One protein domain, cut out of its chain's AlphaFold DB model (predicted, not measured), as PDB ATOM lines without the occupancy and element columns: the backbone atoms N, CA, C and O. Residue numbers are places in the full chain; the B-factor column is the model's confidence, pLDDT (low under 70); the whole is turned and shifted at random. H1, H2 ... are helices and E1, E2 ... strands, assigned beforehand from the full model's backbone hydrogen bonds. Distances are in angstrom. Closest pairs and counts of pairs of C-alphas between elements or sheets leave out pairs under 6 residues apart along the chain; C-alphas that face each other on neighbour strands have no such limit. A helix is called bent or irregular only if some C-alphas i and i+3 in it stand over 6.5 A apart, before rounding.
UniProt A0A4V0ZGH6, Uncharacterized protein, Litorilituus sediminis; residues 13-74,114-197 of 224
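This is residues 13 to 74 and 114 to 197 of the 224 residues of an uncharacterized protein of Litorilituus sediminis (UniProt A0A4V0ZGH6). One very long helix, H1, makes the length of a rod; its residues 13 to 33 stick out alone, and shorter helices pack along its later part. The hairpin of H2 and H3 lies along one side of H1 and H5 along another, while H4 crosses H1 from the side of H3 to that of H5. The printed part has 146 residues, in order H1, H2, H3, H4, H5, E1, mostly helix. It is extended, with a radius of gyration of the C-alphas of 22.6 A and spans of 90 by 27 by 19 A.

H1, residues 13 to 69, runs 83.4 A from C-alpha 13 at (47.488, 3.020, 28.507). H2 is residues 114 to 126, 18.4 A, and irregular: C-alphas 118 and 121 are 8.0 A apart. H3 is residues 128 to 155, 40.1 A; H4 165 to 176, 16.6 A; H5 178 to 193, 22.9 A. E1, residues 195 to 197, 6.9 A, pairs with no named strand and ends at (40.708, 31.348, -20.068).

H1, H2, H3 and H5 form an up and down bundle, each running against the one before. H1 touches H5 with residues 42 to 60 alone, closest at C-alphas 42 and 192, 5.1 A, at a shallow tilt of 21 degrees. H1 touches H3, closest at C-alphas 59 and 148, 6.6 A. H1 touches H4 at a steep tilt of 67 degrees, closest at C-alphas 63 and 171, 6.5 A. H2 and H5 are apart. Every O i to N i+4 pair is within hydrogen-bond range in H1, H4 and H5, against 7 of 9 in H2 and 22 of 24 in H3.

C-alphas 13 and 73 are farthest apart, 90.9 A. Residues 75 to 113 are not printed, a gap of 40.0 A between C-alphas 74 and 114. Of the links printed whole, no link is long. pLDDT is under 70 at residues 69 to 74 and 159 to 167.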
ATOM      1  N   PHE A  13      46.551   2.141  29.207       88.06
ATOM      2  CA  PHE A  13      47.488   3.020  28.507       88.06
ATOM      3  C   PHE A  13      47.523   2.745  26.996       88.06
ATOM      4  O   PHE A  13      47.416   3.671  26.191       88.06
ATOM      5  N   VAL A  14      47.588   1.471  26.597       91.38
ATOM      6  CA  VAL A  14      47.525   1.064  25.183       91.38
ATOM      7  C   VAL A  14      46.193   1.474  24.547       91.38
ATOM      8  O   VAL A  14      46.190   2.013  23.440       91.38
ATOM      9  N   ALA A  15      45.067   1.286  25.242       93.31
ATOM     10  CA  ALA A  15      43.757   1.715  24.752       93.31
ATOM     11  C   ALA A  15      43.681   3.238  24.543       93.31
ATOM     12  O   ALA A  15      43.138   3.691  23.535       93.31
ATOM     13  N   LEU A  16      44.278   4.023  25.446       93.25
ATOM     14  CA  LEU A  16      44.376   5.481  25.337       93.25
ATOM     15  C   LEU A  16      45.179   5.906  24.101       93.25
ATOM     16  O   LEU A  16      44.723   6.751  23.334       93.25
ATOM     17  N   ILE A  17      46.333   5.274  23.859       93.81
ATOM     18  CA  ILE A  17      47.145   5.532  22.660       93.81
ATOM     19  C   ILE A  17      46.365   5.181  21.390       93.81
ATOM     20  O   ILE A  17      46.343   5.975  20.451       93.81
ATOM     21  N   LEU A  18      45.705   4.022  21.350       94.44
ATOM     22  CA  LEU A  18      44.911   3.608  20.190       94.44
ATOM     23  C   LEU A  18      43.741   4.562  19.926       94.44
ATOM     24  O   LEU A  18      43.459   4.870  18.768       94.44
ATOM     25  N   PHE A  19      43.091   5.061  20.978       96.31
ATOM     26  CA  PHE A  19      42.033   6.058  20.859       96.31
ATOM     27  C   PHE A  19      42.563   7.376  20.282       96.31
ATOM     28  O   PHE A  19      41.995   7.894  19.323       96.31
ATOM     29  N   ILE A  20      43.698   7.870  20.790       95.06
ATOM     30  CA  ILE A  20      44.349   9.084  20.272       95.06
ATOM     31  C   ILE A  20      44.751   8.901  18.803       95.06
ATOM     32  O   ILE A  20      44.470   9.766  17.977       95.06
ATOM     33  N   LEU A  21      45.374   7.772  18.450       95.62
ATOM     34  CA  LEU A  21      45.762   7.475  17.069       95.62
ATOM     35  C   LEU A  21      44.549   7.418  16.137       95.62
ATOM     36  O   LEU A  21      44.606   7.945  15.027       95.62
ATOM     37  N   ARG A  22      43.445   6.817  16.584       95.81
ATOM     38  CA  ARG A  22      42.196   6.772  15.820       95.81
ATOM     39  C   ARG A  22      41.627   8.169  15.587       95.81
ATOM     40  O   ARG A  22      41.320   8.497  14.446       95.81
ATOM     41  N   GLU A  23      41.547   8.993  16.627       95.56
ATOM     42  CA  GLU A  23      41.032  10.360  16.514       95.56
ATOM     43  C   GLU A  23      41.904  11.206  15.572       95.56
ATOM     44  O   GLU A  23      41.395  11.922  14.710       95.56
ATOM     45  N   LEU A  24      43.233  11.061  15.652       94.50
ATOM     46  CA  LEU A  24      44.161  11.713  14.727       94.50
ATOM     47  C   LEU A  24      43.929  11.277  13.273       94.50
ATOM     48  O   LEU A  24      43.892  12.125  12.379       94.50
ATOM     49  N   LEU A  25      43.742   9.978  13.024       93.75
ATOM     50  CA  LEU A  25      43.432   9.464  11.688       93.75
ATOM     51  C   LEU A  25      42.093   9.998  11.168       93.75
ATOM     52  O   LEU A  25      42.005  10.371   9.997       93.75
ATOM     53  N   ASP A  26      41.076  10.082  12.022       94.88
ATOM     54  CA  ASP A  26      39.761  10.605  11.652       94.88
ATOM     55  C   ASP A  26      39.820  12.111  11.347       94.88
ATOM     56  O   ASP A  26      39.224  12.567  10.368       94.88
ATOM     57  N   ILE A  27      40.620  12.888  12.086       94.00
ATOM     58  CA  ILE A  27      40.889  14.301  11.776       94.00
ATOM     59  C   ILE A  27      41.583  14.440  10.414       94.00
ATOM     60  O   ILE A  27      41.196  15.288   9.605       94.00
ATOM     61  N   VAL A  28      42.603  13.621  10.135       93.25
ATOM     62  CA  VAL A  28      43.327  13.655   8.852       93.25
ATOM     63  C   VAL A  28      42.399  13.298   7.691       93.25
ATOM     64  O   VAL A  28      42.386  14.013   6.685       93.25
ATOM     65  N   LYS A  29      41.575  12.255   7.837       93.44
ATOM     66  CA  LYS A  29      40.578  11.860   6.830       93.44
ATOM     67  C   LYS A  29      39.572  12.975   6.560       93.44
ATOM     68  O   LYS A  29      39.424  13.375   5.407       93.44
ATOM     69  N   LYS A  30      38.979  13.560   7.606       91.62
ATOM     70  CA  LYS A  30      38.035  14.684   7.474       91.62
ATOM     71  C   LYS A  30      38.658  15.879   6.749       91.62
ATOM     72  O   LYS A  30      38.015  16.508   5.910       91.62
ATOM     73  N   ARG A  31      39.930  16.193   7.025       90.00
ATOM     74  CA  ARG A  31      40.658  17.262   6.315       90.00
ATOM     75  C   ARG A  31      40.872  16.931   4.837       90.00
ATOM     76  O   ARG A  31      40.692  17.810   3.993       90.00
ATOM     77  N   ALA A  32      41.236  15.692   4.517       91.62
ATOM     78  CA  ALA A  32      41.416  15.248   3.136       91.62
ATOM     79  C   ALA A  32      40.097  15.286   2.345       91.62
ATOM     80  O   ALA A  32      40.070  15.789   1.221       91.62
ATOM     81  N   GLU A  33      38.998  14.831   2.949       92.06
ATOM     82  CA  GLU A  33      37.653  14.882   2.365       92.06
ATOM     83  C   GLU A  33      37.192  16.320   2.126       92.06
ATOM     84  O   GLU A  33      36.763  16.641   1.017       92.06
ATOM     85  N   ARG A  34      37.376  17.217   3.106       91.00
ATOM     86  CA  ARG A  34      37.087  18.651   2.952       91.00
ATOM     87  C   ARG A  34      37.870  19.260   1.791       91.00
ATOM     88  O   ARG A  34      37.291  19.958   0.963       91.00
ATOM     89  N   LYS A  35      39.170  18.965   1.687       90.88
ATOM     90  CA  LYS A  35      40.012  19.452   0.583       90.88
ATOM     91  C   LYS A  35      39.533  18.928  -0.772       90.88
ATOM     92  O   LYS A  35      39.475  19.691  -1.733       90.88
ATOM     93  N   LYS A  36      39.170  17.644  -0.850       91.38
ATOM     94  CA  LYS A  36      38.631  17.033  -2.071       91.38
ATOM     95  C   LYS A  36      37.302  17.676  -2.471       91.38
ATOM     96  O   LYS A  36      37.140  18.017  -3.638       91.38
ATOM     97  N   ALA A  37      36.397  17.887  -1.516       92.19
ATOM     98  CA  ALA A  37      35.108  18.533  -1.749       92.19
ATOM     99  C   ALA A  37      35.282  19.960  -2.287       92.19
ATOM    100  O   ALA A  37      34.728  20.284  -3.333       92.19
ATOM    101  N   ILE A  38      36.125  20.779  -1.643       92.25
ATOM    102  CA  ILE A  38      36.438  22.138  -2.117       92.25
ATOM    103  C   ILE A  38      36.969  22.101  -3.553       92.25
ATOM    104  O   ILE A  38      36.542  22.894  -4.384       92.25
ATOM    105  N   ASN A  39      37.867  21.166  -3.872       92.06
ATOM    106  CA  ASN A  39      38.436  21.074  -5.214       92.06
ATOM    107  C   ASN A  39      37.384  20.736  -6.283       92.06
ATOM    108  O   ASN A  39      37.421  21.308  -7.365       92.06
ATOM    109  N   VAL A  40      36.429  19.852  -5.972       93.38
ATOM    110  CA  VAL A  40      35.311  19.533  -6.878       93.38
ATOM    111  C   VAL A  40      34.469  20.775  -7.154       93.38
ATOM    112  O   VAL A  40      34.210  21.084  -8.315       93.38
ATOM    113  N   TYR A  41      34.100  21.531  -6.115       93.25
ATOM    114  CA  TYR A  41      33.330  22.760  -6.306       93.25
ATOM    115  C   TYR A  41      34.101  23.810  -7.102       93.25
ATOM    116  O   TYR A  41      33.527  24.432  -7.991       93.25
ATOM    117  N   LYS A  42      35.407  23.965  -6.850       93.81
ATOM    118  CA  LYS A  42      36.257  24.859  -7.646       93.81
ATOM    119  C   LYS A  42      36.231  24.493  -9.127       93.81
ATOM    120  O   LYS A  42      36.108  25.387  -9.954       93.81
ATOM    121  N   THR A  43      36.297  23.205  -9.466       93.44
ATOM    122  CA  THR A  43      36.180  22.748 -10.857       93.44
ATOM    123  C   THR A  43      34.806  23.064 -11.447       93.44
ATOM    124  O   THR A  43      34.745  23.667 -12.512       93.44
ATOM    125  N   LEU A  44      33.713  22.723 -10.756       94.44
ATOM    126  CA  LEU A  44      32.351  22.963 -11.257       94.44
ATOM    127  C   LEU A  44      32.076  24.453 -11.505       94.44
ATOM    128  O   LEU A  44      31.622  24.834 -12.580       94.44
ATOM    129  N   LEU A  45      32.416  25.300 -10.534       95.38
ATOM    130  CA  LEU A  45      32.243  26.751 -10.630       95.38
ATOM    131  C   LEU A  45      33.132  27.368 -11.711       95.38
ATOM    132  O   LEU A  45      32.753  28.339 -12.356       95.38
ATOM    133  N   SER A  46      34.323  26.811 -11.910       94.38
ATOM    134  CA  SER A  46      35.255  27.269 -12.933       94.38
ATOM    135  C   SER A  46      34.743  26.998 -14.350       94.38
ATOM    136  O   SER A  46      34.929  27.837 -15.235       94.38
ATOM    137  N   GLU A  47      34.057  25.871 -14.557       93.19
ATOM    138  CA  GLU A  47      33.375  25.568 -15.817       93.19
ATOM    139  C   GLU A  47      32.192  26.513 -16.062       93.19
ATOM    140  O   GLU A  47      32.094  27.085 -17.147       93.19
ATOM    141  N   GLU A  48      31.360  26.768 -15.046       94.62
ATOM    142  CA  GLU A  48      30.264  27.749 -15.128       94.62
ATOM    143  C   GLU A  48      30.789  29.155 -15.482       94.62
ATOM    144  O   GLU A  48      30.288  29.805 -16.399       94.62
ATOM    145  N   ILE A  49      31.880  29.596 -14.847       95.44
ATOM    146  CA  ILE A  49      32.553  30.869 -15.161       95.44
ATOM    147  C   ILE A  49      33.081  30.900 -16.603       95.44
ATOM    148  O   ILE A  49      32.976  31.929 -17.275       95.44
ATOM    149  N   ARG A  50      33.636  29.794 -17.112       93.56
ATOM    150  CA  ARG A  50      34.139  29.691 -18.495       93.56
ATOM    151  C   ARG A  50      33.007  29.796 -19.522       93.56
ATOM    152  O   ARG A  50      33.184  30.398 -20.583       93.56
ATOM    153  N   GLU A  51      31.850  29.226 -19.218       91.94
ATOM    154  CA  GLU A  51      30.657  29.348 -20.056       91.94
ATOM    155  C   GLU A  51      30.095  30.775 -20.012       91.94
ATOM    156  O   GLU A  51      29.837  31.370 -21.062       91.94
ATOM    157  N   ASN A  52      30.039  31.383 -18.826       94.19
ATOM    158  CA  ASN A  52      29.643  32.782 -18.651       94.19
ATOM    159  C   ASN A  52      30.591  33.768 -19.341       94.19
ATOM    160  O   ASN A  52      30.138  34.793 -19.841       94.19
ATOM    161  N   PHE A  53      31.881  33.446 -19.454       93.62
ATOM    162  CA  PHE A  53      32.836  34.228 -20.244       93.62
ATOM    163  C   PHE A  53      32.429  34.302 -21.717       93.62
ATOM    164  O   PHE A  53      32.450  35.372 -22.319       93.62
ATOM    165  N   THR A  54      32.039  33.165 -22.297       89.00
ATOM    166  CA  THR A  54      31.605  33.104 -23.702       89.00
ATOM    167  C   THR A  54      30.289  33.856 -23.893       89.00
ATOM    168  O   THR A  54      30.113  34.564 -24.881       89.00
ATOM    169  N   THR A  55      29.385  33.739 -22.923       91.12
ATOM    170  CA  THR A  55      28.094  34.437 -22.921       91.12
ATOM    171  C   THR A  55      28.260  35.950 -22.839       91.12
ATOM    172  O   THR A  55      27.640  36.677 -23.612       91.12
ATOM    173  N   LEU A  56      29.147  36.428 -21.963       92.44
ATOM    174  CA  LEU A  56      29.441  37.848 -21.817       92.44
ATOM    175  C   LEU A  56      30.057  38.439 -23.093       92.44
ATOM    176  O   LEU A  56      29.657  39.520 -23.514       92.44
ATOM    177  N   ASP A  57      30.988  37.730 -23.738       88.19
ATOM    178  CA  ASP A  57      31.534  38.158 -25.034       88.19
ATOM    179  C   ASP A  57      30.442  38.238 -26.117       88.19
ATOM    180  O   ASP A  57      30.362  39.219 -26.856       88.19
ATOM    181  N   GLY A  58      29.533  37.257 -26.154       86.12
ATOM    182  CA  GLY A  58      28.354  37.281 -27.025       86.12
ATOM    183  C   GLY A  58      27.465  38.503 -26.783       86.12
ATOM    184  O   GLY A  58      27.122  39.207 -27.734       86.12
ATOM    185  N   LEU A  59      27.160  38.806 -25.518       89.00
ATOM    186  CA  LEU A  59      26.396  39.993 -25.129       89.00
ATOM    187  C   LEU A  59      27.091  41.288 -25.580       89.00
ATOM    188  O   LEU A  59      26.431  42.185 -26.102       89.00
ATOM    189  N   TYR A  60      28.417  41.374 -25.444       88.94
ATOM    190  CA  TYR A  60      29.182  42.522 -25.933       88.94
ATOM    191  C   TYR A  60      29.036  42.728 -27.437       88.94
ATOM    192  O   TYR A  60      28.820  43.858 -27.872       88.94
ATOM    193  N   ASN A  61      29.113  41.653 -28.220       83.62
ATOM    194  CA  ASN A  61      28.954  41.728 -29.671       83.62
ATOM    195  C   ASN A  61      27.541  42.200 -30.059       83.62
ATOM    196  O   ASN A  61      27.399  43.039 -30.950       83.62
ATOM    197  N   VAL A  62      26.505  41.725 -29.356       82.44
ATOM    198  CA  VAL A  62      25.114  42.171 -29.554       82.44
ATOM    199  C   VAL A  62      24.974  43.662 -29.254       82.44
ATOM    200  O   VAL A  62      24.472  44.415 -30.087       82.44
ATOM    201  N   ILE A  63      25.443  44.105 -28.086       82.88
ATOM    202  CA  ILE A  63      25.334  45.503 -27.652       82.88
ATOM    203  C   ILE A  63      26.120  46.427 -28.581       82.88
ATOM    204  O   ILE A  63      25.628  47.486 -28.965       82.88
ATOM    205  N   GLU A  64      27.324  46.034 -28.987       80.75
ATOM    206  CA  GLU A  64      28.125  46.819 -29.921       80.75
ATOM    207  C   GLU A  64      27.411  46.987 -31.266       80.75
ATOM    208  O   GLU A  64      27.450  48.073 -31.843       80.75
ATOM    209  N   MET A  65      26.705  45.959 -31.737       76.38
ATOM    210  CA  MET A  65      25.880  46.050 -32.938       76.38
ATOM    211  C   MET A  65      24.625  46.899 -32.755       76.38
ATOM    212  O   MET A  65      24.290  47.660 -33.659       76.38
ATOM    213  N   LEU A  66      23.950  46.811 -31.608       74.31
ATOM    214  CA  LEU A  66      22.799  47.662 -31.294       74.31
ATOM    215  C   LEU A  66      23.191  49.144 -31.272       74.31
ATOM    216  O   LEU A  66      22.506  49.969 -31.870       74.31
ATOM    217  N   LEU A  67      24.328  49.467 -30.649       75.75
ATOM    218  CA  LEU A  67      24.839  50.835 -30.555       75.75
ATOM    219  C   LEU A  67      25.420  51.348 -31.880       75.75
ATOM    220  O   LEU A  67      25.257  52.518 -32.200       75.75
ATOM    221  N   LYS A  68      26.104  50.508 -32.672       70.94
ATOM    222  CA  LYS A  68      26.636  50.922 -33.986       70.94
ATOM    223  C   LYS A  68      25.569  50.959 -35.075       70.94
ATOM    224  O   LYS A  68      25.706  51.728 -36.019       70.94
ATOM    225  N   GLY A  69      24.519  50.144 -34.978       62.16
ATOM    226  CA  GLY A  69      23.438  50.086 -35.963       62.16
ATOM    227  C   GLY A  69      22.726  51.427 -36.166       62.16
ATOM    228  O   GLY A  69      22.229  51.688 -37.259       62.16
ATOM    229  N   SER A  70      22.742  52.315 -35.164       56.44
ATOM    230  CA  SER A  70      22.245  53.690 -35.302       56.44
ATOM    231  C   SER A  70      23.150  54.609 -36.131       56.44
ATOM    232  O   SER A  70      22.682  55.645 -36.599       56.44
ATOM    233  N   GLU A  71      24.418  54.245 -36.330       58.62
ATOM    234  CA  GLU A  71      25.454  55.077 -36.961       58.62
ATOM    235  C   GLU A  71      25.902  54.559 -38.343       58.62
ATOM    236  O   GLU A  71      26.651  55.239 -39.040       58.62
ATOM    237  N   GLN A  72      25.465  53.365 -38.762       60.81
ATOM    238  CA  GLN A  72      25.898  52.728 -40.013       60.81
ATOM    239  C   GLN A  72      25.119  53.204 -41.252       60.81
ATOM    240  O   GLN A  72      23.918  53.476 -41.187       60.81
ATOM    241  N   GLU A  73      25.797  53.226 -42.411       57.59
ATOM    242  CA  GLU A  73      25.176  53.466 -43.727       57.59
ATOM    243  C   GLU A  73      24.136  52.387 -44.072       57.59
ATOM    244  O   GLU A  73      23.055  52.701 -44.570       57.59
ATOM    245  N   ILE A  74      24.430  51.119 -43.755       60.44
ATOM    246  CA  ILE A  74      23.486  50.005 -43.885       60.44
ATOM    247  C   ILE A  74      22.759  49.849 -42.555       60.44
ATOM    248  O   ILE A  74      23.276  49.257 -41.607       60.44
ATOM    249  N   GLU A 114      23.449  28.095 -11.852       93.75
ATOM    250  CA  GLU A 114      22.863  26.933 -11.206       93.75
ATOM    251  C   GLU A 114      23.871  26.242 -10.292       93.75
ATOM    252  O   GLU A 114      23.513  25.878  -9.172       93.75
ATOM    253  N   GLN A 115      25.126  26.083 -10.723       93.38
ATOM    254  CA  GLN A 115      26.154  25.437  -9.907       93.38
ATOM    255  C   GLN A 115      26.454  26.265  -8.665       93.38
ATOM    256  O   GLN A 115      26.542  25.715  -7.566       93.38
ATOM    257  N   PHE A 116      26.576  27.587  -8.813       94.69
ATOM    258  CA  PHE A 116      26.753  28.461  -7.663       94.69
ATOM    259  C   PHE A 116      25.564  28.381  -6.708       94.69
ATOM    260  O   PHE A 116      25.754  28.042  -5.540       94.69
ATOM    261  N   ASN A 117      24.346  28.606  -7.207       93.81
ATOM    262  CA  ASN A 117      23.128  28.657  -6.396       93.81
ATOM    263  C   ASN A 117      22.856  27.339  -5.656       93.81
ATOM    264  O   ASN A 117      22.554  27.353  -4.462       93.81
ATOM    265  N   ASN A 118      23.032  26.197  -6.327       94.31
ATOM    266  CA  ASN A 118      22.798  24.874  -5.742       94.31
ATOM    267  C   ASN A 118      23.816  24.501  -4.654       94.31
ATOM    268  O   ASN A 118      23.592  23.561  -3.886       94.31
ATOM    269  N   HIS A 119      24.951  25.201  -4.586       92.50
ATOM    270  CA  HIS A 119      26.057  24.850  -3.701       92.50
ATOM    271  C   HIS A 119      26.428  25.944  -2.695       92.50
ATOM    272  O   HIS A 119      27.380  25.749  -1.938       92.50
ATOM    273  N   ILE A 120      25.653  27.034  -2.596       91.50
ATOM    274  CA  ILE A 120      25.901  28.147  -1.659       91.50
ATOM    275  C   ILE A 120      26.102  27.652  -0.224       91.50
ATOM    276  O   ILE A 120      27.131  27.937   0.386       91.50
ATOM    277  N   SER A 121      25.154  26.885   0.321       90.56
ATOM    278  CA  SER A 121      25.207  26.434   1.719       90.56
ATOM    279  C   SER A 121      26.456  25.606   2.010       90.56
ATOM    280  O   SER A 121      27.084  25.744   3.060       90.56
ATOM    281  N   THR A 122      26.841  24.759   1.057       90.50
ATOM    282  CA  THR A 122      28.003  23.886   1.185       90.50
ATOM    283  C   THR A 122      29.305  24.668   1.039       90.50
ATOM    284  O   THR A 122      30.237  24.439   1.805       90.50
ATOM    285  N   LEU A 123      29.368  25.625   0.111       91.31
ATOM    286  CA  LEU A 123      30.516  26.515  -0.060       91.31
ATOM    287  C   LEU A 123      30.758  27.352   1.195       91.31
ATOM    288  O   LEU A 123      31.873  27.341   1.706       91.31
ATOM    289  N   VAL A 124      29.717  27.975   1.753       93.00
ATOM    290  CA  VAL A 124      29.811  28.761   2.996       93.00
ATOM    291  C   VAL A 124      30.363  27.921   4.151       93.00
ATOM    292  O   VAL A 124      31.212  28.390   4.909       93.00
ATOM    293  N   ALA A 125      29.917  26.668   4.281       91.12
ATOM    294  CA  ALA A 125      30.386  25.766   5.332       91.12
ATOM    295  C   ALA A 125      31.836  25.290   5.119       91.12
ATOM    296  O   ALA A 125      32.579  25.088   6.083       91.12
ATOM    297  N   LEU A 126      32.248  25.076   3.865       90.81
ATOM    298  CA  LEU A 126      33.561  24.527   3.533       90.81
ATOM    299  C   LEU A 126      34.652  25.591   3.421       90.81
ATOM    300  O   LEU A 126      35.780  25.311   3.830       90.81
ATOM    301  N   ASP A 127      34.348  26.761   2.869       91.19
ATOM    302  CA  ASP A 127      35.299  27.830   2.569       91.19
ATOM    303  C   ASP A 127      34.563  29.175   2.406       91.19
ATOM    304  O   ASP A 127      34.066  29.523   1.332       91.19
ATOM    305  N   LYS A 128      34.475  29.933   3.506       92.00
ATOM    306  CA  LYS A 128      33.761  31.215   3.537       92.00
ATOM    307  C   LYS A 128      34.428  32.274   2.655       92.00
ATOM    308  O   LYS A 128      33.727  33.007   1.970       92.00
ATOM    309  N   GLU A 129      35.757  32.340   2.646       90.75
ATOM    310  CA  GLU A 129      36.492  33.329   1.846       90.75
ATOM    311  C   GLU A 129      36.265  33.101   0.349       90.75
ATOM    312  O   GLU A 129      36.023  34.046  -0.405       90.75
ATOM    313  N   LEU A 130      36.269  31.832  -0.075       89.75
ATOM    314  CA  LEU A 130      35.922  31.461  -1.441       89.75
ATOM    315  C   LEU A 130      34.486  31.865  -1.793       89.75
ATOM    316  O   LEU A 130      34.252  32.402  -2.876       89.75
ATOM    317  N   TYR A 131      33.534  31.618  -0.890       94.12
ATOM    318  CA  TYR A 131      32.147  32.037  -1.081       94.12
ATOM    319  C   TYR A 131      32.024  33.560  -1.221       94.12
ATOM    320  O   TYR A 131      31.399  34.014  -2.175       94.12
ATOM    321  N   ASP A 132      32.630  34.335  -0.319       92.62
ATOM    322  CA  ASP A 132      32.526  35.798  -0.319       92.62
ATOM    323  C   ASP A 132      33.079  36.383  -1.635       92.62
ATOM    324  O   ASP A 132      32.432  37.230  -2.254       92.62
ATOM    325  N   SER A 133      34.214  35.860  -2.121       89.50
ATOM    326  CA  SER A 133      34.800  36.239  -3.419       89.50
ATOM    327  C   SER A 133      33.869  35.933  -4.600       89.50
ATOM    328  O   SER A 133      33.617  36.785  -5.457       89.50
ATOM    329  N   LEU A 134      33.305  34.722  -4.642       93.69
ATOM    330  CA  LEU A 134      32.418  34.310  -5.730       93.69
ATOM    331  C   LEU A 134      31.074  35.035  -5.689       93.69
ATOM    332  O   LEU A 134      30.537  35.372  -6.739       93.69
ATOM    333  N   ASN A 135      30.527  35.305  -4.508       94.88
ATOM    334  CA  ASN A 135      29.223  35.942  -4.372       94.88
ATOM    335  C   ASN A 135      29.184  37.322  -5.042       94.88
ATOM    336  O   ASN A 135      28.214  37.634  -5.733       94.88
ATOM    337  N   GLU A 136      30.243  38.122  -4.908       92.38
ATOM    338  CA  GLU A 136      30.336  39.416  -5.597       92.38
ATOM    339  C   GLU A 136      30.399  39.261  -7.122       92.38
ATOM    340  O   GLU A 136      29.722  39.991  -7.853       92.38
ATOM    341  N   LEU A 137      31.124  38.256  -7.621       95.06
ATOM    342  CA  LEU A 137      31.122  37.927  -9.045       95.06
ATOM    343  C   LEU A 137      29.724  37.505  -9.529       95.06
ATOM    344  O   LEU A 137      29.250  38.001 -10.549       95.06
ATOM    345  N   TYR A 138      29.036  36.629  -8.798       96.19
ATOM    346  CA  TYR A 138      27.710  36.134  -9.182       96.19
ATOM    347  C   TYR A 138      26.598  37.181  -9.041       96.19
ATOM    348  O   TYR A 138      25.545  37.045  -9.664       96.19
ATOM    349  N   LYS A 139      26.803  38.255  -8.269       94.81
ATOM    350  CA  LYS A 139      25.945  39.450  -8.337       94.81
ATOM    351  C   LYS A 139      26.112  40.175  -9.672       94.81
ATOM    352  O   LYS A 139      25.114  40.505 -10.302       94.81
ATOM    353  N   LYS A 140      27.355  40.362 -10.136       94.19
ATOM    354  CA  LYS A 140      27.630  40.950 -11.457       94.19
ATOM    355  C   LYS A 140      27.105  40.077 -12.598       94.19
ATOM    356  O   LYS A 140      26.484  40.607 -13.508       94.19
ATOM    357  N   ILE A 141      27.269  38.754 -12.519       96.12
ATOM    358  CA  ILE A 141      26.717  37.822 -13.519       96.12
ATOM    359  C   ILE A 141      25.192  37.938 -13.605       96.12
ATOM    360  O   ILE A 141      24.654  37.994 -14.706       96.12
ATOM    361  N   ARG A 142      24.493  38.025 -12.465       95.06
ATOM    362  CA  ARG A 142      23.038  38.243 -12.448       95.06
ATOM    363  C   ARG A 142      22.649  39.563 -13.107       95.06
ATOM    364  O   ARG A 142      21.794  39.561 -13.978       95.06
ATOM    365  N   PHE A 143      23.352  40.646 -12.785       92.50
ATOM    366  CA  PHE A 143      23.145  41.927 -13.459       92.50
ATOM    367  C   PHE A 143      23.353  41.837 -14.982       92.50
ATOM    368  O   PHE A 143      22.552  42.364 -15.746       92.50
ATOM    369  N   TRP A 144      24.386  41.130 -15.455       93.62
ATOM    370  CA  TRP A 144      24.586  40.910 -16.894       93.62
ATOM    371  C   TRP A 144      23.488  40.043 -17.518       93.62
ATOM    372  O   TRP A 144      23.128  40.258 -18.673       93.62
ATOM    373  N   SER A 145      22.941  39.090 -16.762       92.69
ATOM    374  CA  SER A 145      21.782  38.290 -17.161       92.69
ATOM    375  C   SER A 145      20.539  39.152 -17.354       92.69
ATOM    376  O   SER A 145      19.856  39.011 -18.366       92.69
ATOM    377  N   ASP A 146      20.283  40.081 -16.434       89.25
ATOM    378  CA  ASP A 146      19.174  41.031 -16.538       89.25
ATOM    379  C   ASP A 146      19.352  41.932 -17.770       89.25
ATOM    380  O   ASP A 146      18.463  41.997 -18.616       89.25
ATOM    381  N   LEU A 147      20.550  42.504 -17.967       88.62
ATOM    382  CA  LEU A 147      20.861  43.306 -19.161       88.62
ATOM    383  C   LEU A 147      20.700  42.530 -20.469       88.62
ATOM    384  O   LEU A 147      20.279  43.082 -21.486       88.62
ATOM    385  N   ARG A 148      21.063  41.248 -20.466       88.94
ATOM    386  CA  ARG A 148      20.877  40.366 -21.615       88.94
ATOM    387  C   ARG A 148      19.394  40.156 -21.912       88.94
ATOM    388  O   ARG A 148      19.016  40.168 -23.081       88.94
ATOM    389  N   ASN A 149      18.567  39.968 -20.888       85.75
ATOM    390  CA  ASN A 149      17.124  39.814 -21.059       85.75
ATOM    391  C   ASN A 149      16.487  41.104 -21.576       85.75
ATOM    392  O   ASN A 149      15.694  41.040 -22.513       85.75
ATOM    393  N   ASP A 150      16.908  42.260 -21.065       82.94
ATOM    394  CA  ASP A 150      16.485  43.562 -21.586       82.94
ATOM    395  C   ASP A 150      16.854  43.716 -23.070       82.94
ATOM    396  O   ASP A 150      16.032  44.145 -23.882       82.94
ATOM    397  N   ALA A 151      18.073  43.311 -23.454       81.56
ATOM    398  CA  ALA A 151      18.509  43.322 -24.847       81.56
ATOM    399  C   ALA A 151      17.652  42.399 -25.729       81.56
ATOM    400  O   ALA A 151      17.315  42.772 -26.851       81.56
ATOM    401  N   VAL A 152      17.268  41.218 -25.239       82.56
ATOM    402  CA  VAL A 152      16.375  40.305 -25.969       82.56
ATOM    403  C   VAL A 152      14.974  40.884 -26.131       82.56
ATOM    404  O   VAL A 152      14.479  40.906 -27.255       82.56
ATOM    405  N   CYS A 153      14.369  41.404 -25.060       79.00
ATOM    406  CA  CYS A 153      13.041  42.025 -25.116       79.00
ATOM    407  C   CYS A 153      13.025  43.180 -26.127       79.00
ATOM    408  O   CYS A 153      12.100  43.332 -26.928       79.00
ATOM    409  N   LEU A 154      14.101  43.966 -26.145       77.19
ATOM    410  CA  LEU A 154      14.281  45.040 -27.105       77.19
ATOM    411  C   LEU A 154      14.372  44.531 -28.552       77.19
ATOM    412  O   LEU A 154      13.681  45.030 -29.436       77.19
ATOM    413  N   LEU A 155      15.205  43.521 -28.800       78.62
ATOM    414  CA  LEU A 155      15.380  42.916 -30.123       78.62
ATOM    415  C   LEU A 155      14.124  42.185 -30.619       78.62
ATOM    416  O   LEU A 155      13.939  42.033 -31.826       78.62
ATOM    417  N   ALA A 156      13.271  41.724 -29.707       76.06
ATOM    418  CA  ALA A 156      11.982  41.114 -30.009       76.06
ATOM    419  C   ALA A 156      10.870  42.149 -30.284       76.06
ATOM    420  O   ALA A 156       9.754  41.757 -30.623       76.06
ATOM    421  N   ASN A 157      11.168  43.455 -30.194       74.44
ATOM    422  CA  ASN A 157      10.196  44.557 -30.217       74.44
ATOM    423  C   ASN A 157       9.128  44.456 -29.109       74.44
ATOM    424  O   ASN A 157       8.027  44.977 -29.263       74.44
ATOM    425  N   GLU A 158       9.439  43.792 -27.995       70.81
ATOM    426  CA  GLU A 158       8.573  43.759 -26.808       70.81
ATOM    427  C   GLU A 158       8.708  45.049 -25.984       70.81
ATOM    428  O   GLU A 158       7.817  45.407 -25.217       70.81
ATOM    429  N   ILE A 159       9.818  45.770 -26.174       68.00
ATOM    430  CA  ILE A 159      10.063  47.104 -25.628       68.00
ATOM    431  C   ILE A 159      10.167  48.074 -26.809       68.00
ATOM    432  O   ILE A 159      11.098  47.990 -27.607       68.00
ATOM    433  N   GLU A 160       9.214  49.002 -26.919       58.41
ATOM    434  CA  GLU A 160       9.090  49.901 -28.080       58.41
ATOM    435  C   GLU A 160      10.138  51.030 -28.128       58.41
ATOM    436  O   GLU A 160      10.274  51.683 -29.164       58.41
ATOM    437  N   ASP A 161      10.902  51.277 -27.054       58.12
ATOM    438  CA  ASP A 161      11.852  52.395 -27.019       58.12
ATOM    439  C   ASP A 161      13.228  52.025 -26.431       58.12
ATOM    440  O   ASP A 161      13.419  51.969 -25.214       58.12
ATOM    441  N   ILE A 162      14.236  51.883 -27.312       53.34
ATOM    442  CA  ILE A 162      15.672  51.918 -26.945       53.34
ATOM    443  C   ILE A 162      15.995  53.189 -26.136       53.34
ATOM    444  O   ILE A 162      16.938  53.193 -25.344       53.34
ATOM    445  N   ARG A 163      15.217  54.273 -26.298       48.38
ATOM    446  CA  ARG A 163      15.405  55.537 -25.569       48.38
ATOM    447  C   ARG A 163      14.837  55.530 -24.158       48.38
ATOM    448  O   ARG A 163      14.820  56.590 -23.530       48.38
ATOM    449  N   ASN A 164      14.466  54.374 -23.605       56.44
ATOM    450  CA  ASN A 164      14.517  54.225 -22.156       56.44
ATOM    451  C   ASN A 164      15.960  54.527 -21.728       56.44
ATOM    452  O   ASN A 164      16.838  53.675 -21.803       56.44
ATOM    453  N   TYR A 165      16.208  55.784 -21.351       51.44
ATOM    454  CA  TYR A 165      17.525  56.382 -21.112       51.44
ATOM    455  C   TYR A 165      18.420  55.492 -20.239       51.44
ATOM    456  O   TYR A 165      19.623  55.397 -20.461       51.44
ATOM    457  N   PHE A 166      17.799  54.768 -19.306       58.00
ATOM    458  CA  PHE A 166      18.427  53.775 -18.445       58.00
ATOM    459  C   PHE A 166      19.038  52.580 -19.195       58.00
ATOM    460  O   PHE A 166      20.162  52.199 -18.888       58.00
ATOM    461  N   LEU A 167      18.355  52.011 -20.194       67.88
ATOM    462  CA  LEU A 167      18.873  50.892 -20.994       67.88
ATOM    463  C   LEU A 167      20.055  51.331 -21.860       67.88
ATOM    464  O   LEU A 167      21.101  50.685 -21.850       67.88
ATOM    465  N   GLY A 168      19.926  52.475 -22.539       72.38
ATOM    466  CA  GLY A 168      21.023  53.067 -23.305       72.38
ATOM    467  C   GLY A 168      22.249  53.344 -22.428       72.38
ATOM    468  O   GLY A 168      23.351  52.908 -22.756       72.38
ATOM    469  N   ALA A 169      22.060  53.998 -21.277       77.50
ATOM    470  CA  ALA A 169      23.139  54.280 -20.331       77.50
ATOM    471  C   ALA A 169      23.811  52.998 -19.811       77.50
ATOM    472  O   ALA A 169      25.039  52.926 -19.782       77.50
ATOM    473  N   ASN A 170      23.033  51.967 -19.471       83.56
ATOM    474  CA  ASN A 170      23.566  50.682 -19.021       83.56
ATOM    475  C   ASN A 170      24.369  49.966 -20.116       83.56
ATOM    476  O   ASN A 170      25.422  49.404 -19.827       83.56
ATOM    477  N   PHE A 171      23.919  50.002 -21.373       83.19
ATOM    478  CA  PHE A 171      24.657  49.415 -22.497       83.19
ATOM    479  C   PHE A 171      25.960  50.158 -22.794       83.19
ATOM    480  O   PHE A 171      26.992  49.516 -23.012       83.19
ATOM    481  N   HIS A 172      25.942  51.493 -22.758       83.25
ATOM    482  CA  HIS A 172      27.155  52.302 -22.881       83.25
ATOM    483  C   HIS A 172      28.140  52.004 -21.746       83.25
ATOM    484  O   HIS A 172      29.303  51.702 -22.015       83.25
ATOM    485  N   HIS A 173      27.665  51.994 -20.501       86.69
ATOM    486  CA  HIS A 173      28.492  51.690 -19.340       86.69
ATOM    487  C   HIS A 173      29.076  50.273 -19.405       86.69
ATOM    488  O   HIS A 173      30.278  50.084 -19.227       86.69
ATOM    489  N   LEU A 174      28.261  49.271 -19.755       86.62
ATOM    490  CA  LEU A 174      28.734  47.897 -19.891       86.62
ATOM    491  C   LEU A 174      29.855  47.804 -20.933       86.62
ATOM    492  O   LEU A 174      30.863  47.140 -20.671       86.62
ATOM    493  N   LYS A 175      29.690  48.466 -22.090       86.06
ATOM    494  CA  LYS A 175      30.685  48.527 -23.175       86.06
ATOM    495  C   LYS A 175      32.009  49.126 -22.696       86.06
ATOM    496  O   LYS A 175      33.060  48.580 -23.025       86.06
ATOM    497  N   GLU A 176      31.967  50.208 -21.922       87.94
ATOM    498  CA  GLU A 176      33.163  50.829 -21.332       87.94
ATOM    499  C   GLU A 176      33.873  49.887 -20.352       87.94
ATOM    500  O   GLU A 176      35.102  49.828 -20.316       87.94
ATOM    501  N   GLU A 177      33.116  49.073 -19.614       91.19
ATOM    502  CA  GLU A 177      33.654  48.103 -18.659       91.19
ATOM    503  C   GLU A 177      34.087  46.760 -19.282       91.19
ATOM    504  O   GLU A 177      34.439  45.837 -18.542       91.19
ATOM    505  N   LYS A 178      34.103  46.614 -20.618       90.44
ATOM    506  CA  LYS A 178      34.399  45.333 -21.297       90.44
ATOM    507  C   LYS A 178      35.657  44.647 -20.781       90.44
ATOM    508  O   LYS A 178      35.595  43.513 -20.305       90.44
ATOM    509  N   GLU A 179      36.788  45.340 -20.829       89.00
ATOM    510  CA  GLU A 179      38.072  44.783 -20.396       89.00
ATOM    511  C   GLU A 179      38.075  44.426 -18.905       89.00
ATOM    512  O   GLU A 179      38.637  43.406 -18.500       89.00
ATOM    513  N   TYR A 180      37.406  45.233 -18.078       92.38
ATOM    514  CA  TYR A 180      37.294  44.988 -16.644       92.38
ATOM    515  C   TYR A 180      36.468  43.730 -16.343       92.38
ATOM    516  O   TYR A 180      36.930  42.855 -15.609       92.38
ATOM    517  N   ASN A 181      35.286  43.596 -16.943       93.12
ATOM    518  CA  ASN A 181      34.379  42.474 -16.696       93.12
ATOM    519  C   ASN A 181      34.950  41.148 -17.227       93.12
ATOM    520  O   ASN A 181      34.879  40.115 -16.558       93.12
ATOM    521  N   ILE A 182      35.607  41.188 -18.390       91.12
ATOM    522  CA  ILE A 182      36.333  40.045 -18.959       91.12
ATOM    523  C   ILE A 182      37.501  39.629 -18.059       91.12
ATOM    524  O   ILE A 182      37.701  38.434 -17.804       91.12
ATOM    525  N   ARG A 183      38.264  40.598 -17.539       91.19
ATOM    526  CA  ARG A 183      39.346  40.327 -16.589       91.19
ATOM    527  C   ARG A 183      38.813  39.696 -15.306       91.19
ATOM    528  O   ARG A 183      39.411  38.733 -14.841       91.19
ATOM    529  N   LEU A 184      37.685  40.173 -14.787       93.56
ATOM    530  CA  LEU A 184      37.083  39.666 -13.554       93.56
ATOM    531  C   LEU A 184      36.754  38.164 -13.640       93.56
ATOM    532  O   LEU A 184      37.154  37.394 -12.767       93.56
ATOM    533  N   LEU A 185      36.098  37.722 -14.720       93.31
ATOM    534  CA  LEU A 185      35.815  36.296 -14.944       93.31
ATOM    535  C   LEU A 185      37.102  35.474 -15.099       93.31
ATOM    536  O   LEU A 185      37.208  34.366 -14.571       93.31
ATOM    537  N   ARG A 186      38.103  36.018 -15.803       92.19
ATOM    538  CA  ARG A 186      39.395  35.348 -15.998       92.19
ATOM    539  C   ARG A 186      40.157  35.190 -14.680       92.19
ATOM    540  O   ARG A 186      40.697  34.117 -14.427       92.19
ATOM    541  N   GLU A 187      40.198  36.224 -13.847       91.94
ATOM    542  CA  GLU A 187      40.850  36.194 -12.534       91.94
ATOM    543  C   GLU A 187      40.164  35.204 -11.595       91.94
ATOM    544  O   GLU A 187      40.848  34.393 -10.970       91.94
ATOM    545  N   ALA A 188      38.830  35.190 -11.559       93.00
ATOM    546  CA  ALA A 188      38.081  34.215 -10.775       93.00
ATOM    547  C   ALA A 188      38.366  32.775 -11.235       93.00
ATOM    548  O   ALA A 188      38.661  31.910 -10.414       93.00
ATOM    549  N   HIS A 189      38.380  32.516 -12.547       92.69
ATOM    550  CA  HIS A 189      38.756  31.207 -13.088       92.69
ATOM    551  C   HIS A 189      40.179  30.796 -12.660       92.69
ATOM    552  O   HIS A 189      40.372  29.681 -12.172       92.69
ATOM    553  N   ILE A 190      41.151  31.714 -12.740       90.81
ATOM    554  CA  ILE A 190      42.532  31.480 -12.286       90.81
ATOM    555  C   ILE A 190      42.582  31.144 -10.793       90.81
ATOM    556  O   ILE A 190      43.277  30.203 -10.415       90.81
ATOM    557  N   GLN A 191      41.844  31.860  -9.945       90.69
ATOM    558  CA  GLN A 191      41.802  31.584  -8.503       90.69
ATOM    559  C   GLN A 191      41.243  30.187  -8.183       90.69
ATOM    560  O   GLN A 191      41.645  29.563  -7.195       90.69
ATOM    561  N   LEU A 192      40.332  29.677  -9.015       91.31
ATOM    562  CA  LEU A 192      39.724  28.362  -8.827       91.31
ATOM    563  C   LEU A 192      40.617  27.215  -9.317       91.31
ATOM    564  O   LEU A 192      40.685  26.186  -8.644       91.31
ATOM    565  N   THR A 193      41.294  27.364 -10.460       90.62
ATOM    566  CA  THR A 193      41.960  26.235 -11.147       90.62
ATOM    567  C   THR A 193      43.451  26.419 -11.414       90.62
ATOM    568  O   THR A 193      44.103  25.469 -11.844       90.62
ATOM    569  N   ASN A 194      44.019  27.606 -11.173       87.62
ATOM    570  CA  ASN A 194      45.354  28.014 -11.638       87.62
ATOM    571  C   ASN A 194      45.540  27.927 -13.166       87.62
ATOM    572  O   ASN A 194      46.668  27.909 -13.666       87.62
ATOM    573  N   GLN A 195      44.443  27.877 -13.916       87.50
ATOM    574  CA  GLN A 195      44.415  27.935 -15.374       87.50
ATOM    575  C   GLN A 195      43.817  29.275 -15.793       87.50
ATOM    576  O   GLN A 195      43.086  29.890 -15.029       87.50
ATOM    577  N   THR A 196      44.146  29.762 -16.983       88.31
ATOM    578  CA  THR A 196      43.534  30.965 -17.558       88.31
ATOM    579  C   THR A 196      42.578  30.588 -18.676       88.31
ATOM    580  O   THR A 196      42.715  29.542 -19.313       88.31
ATOM    581  N   ILE A 197      41.628  31.478 -18.944       86.75
ATOM    582  CA  ILE A 197      40.708  31.348 -20.068       86.75
ATOM    583  C   ILE A 197      41.389  31.902 -21.321       86.75
ATOM    584  O   ILE A 197      41.709  33.093 -21.382       86.75
TER     585      ILE A 197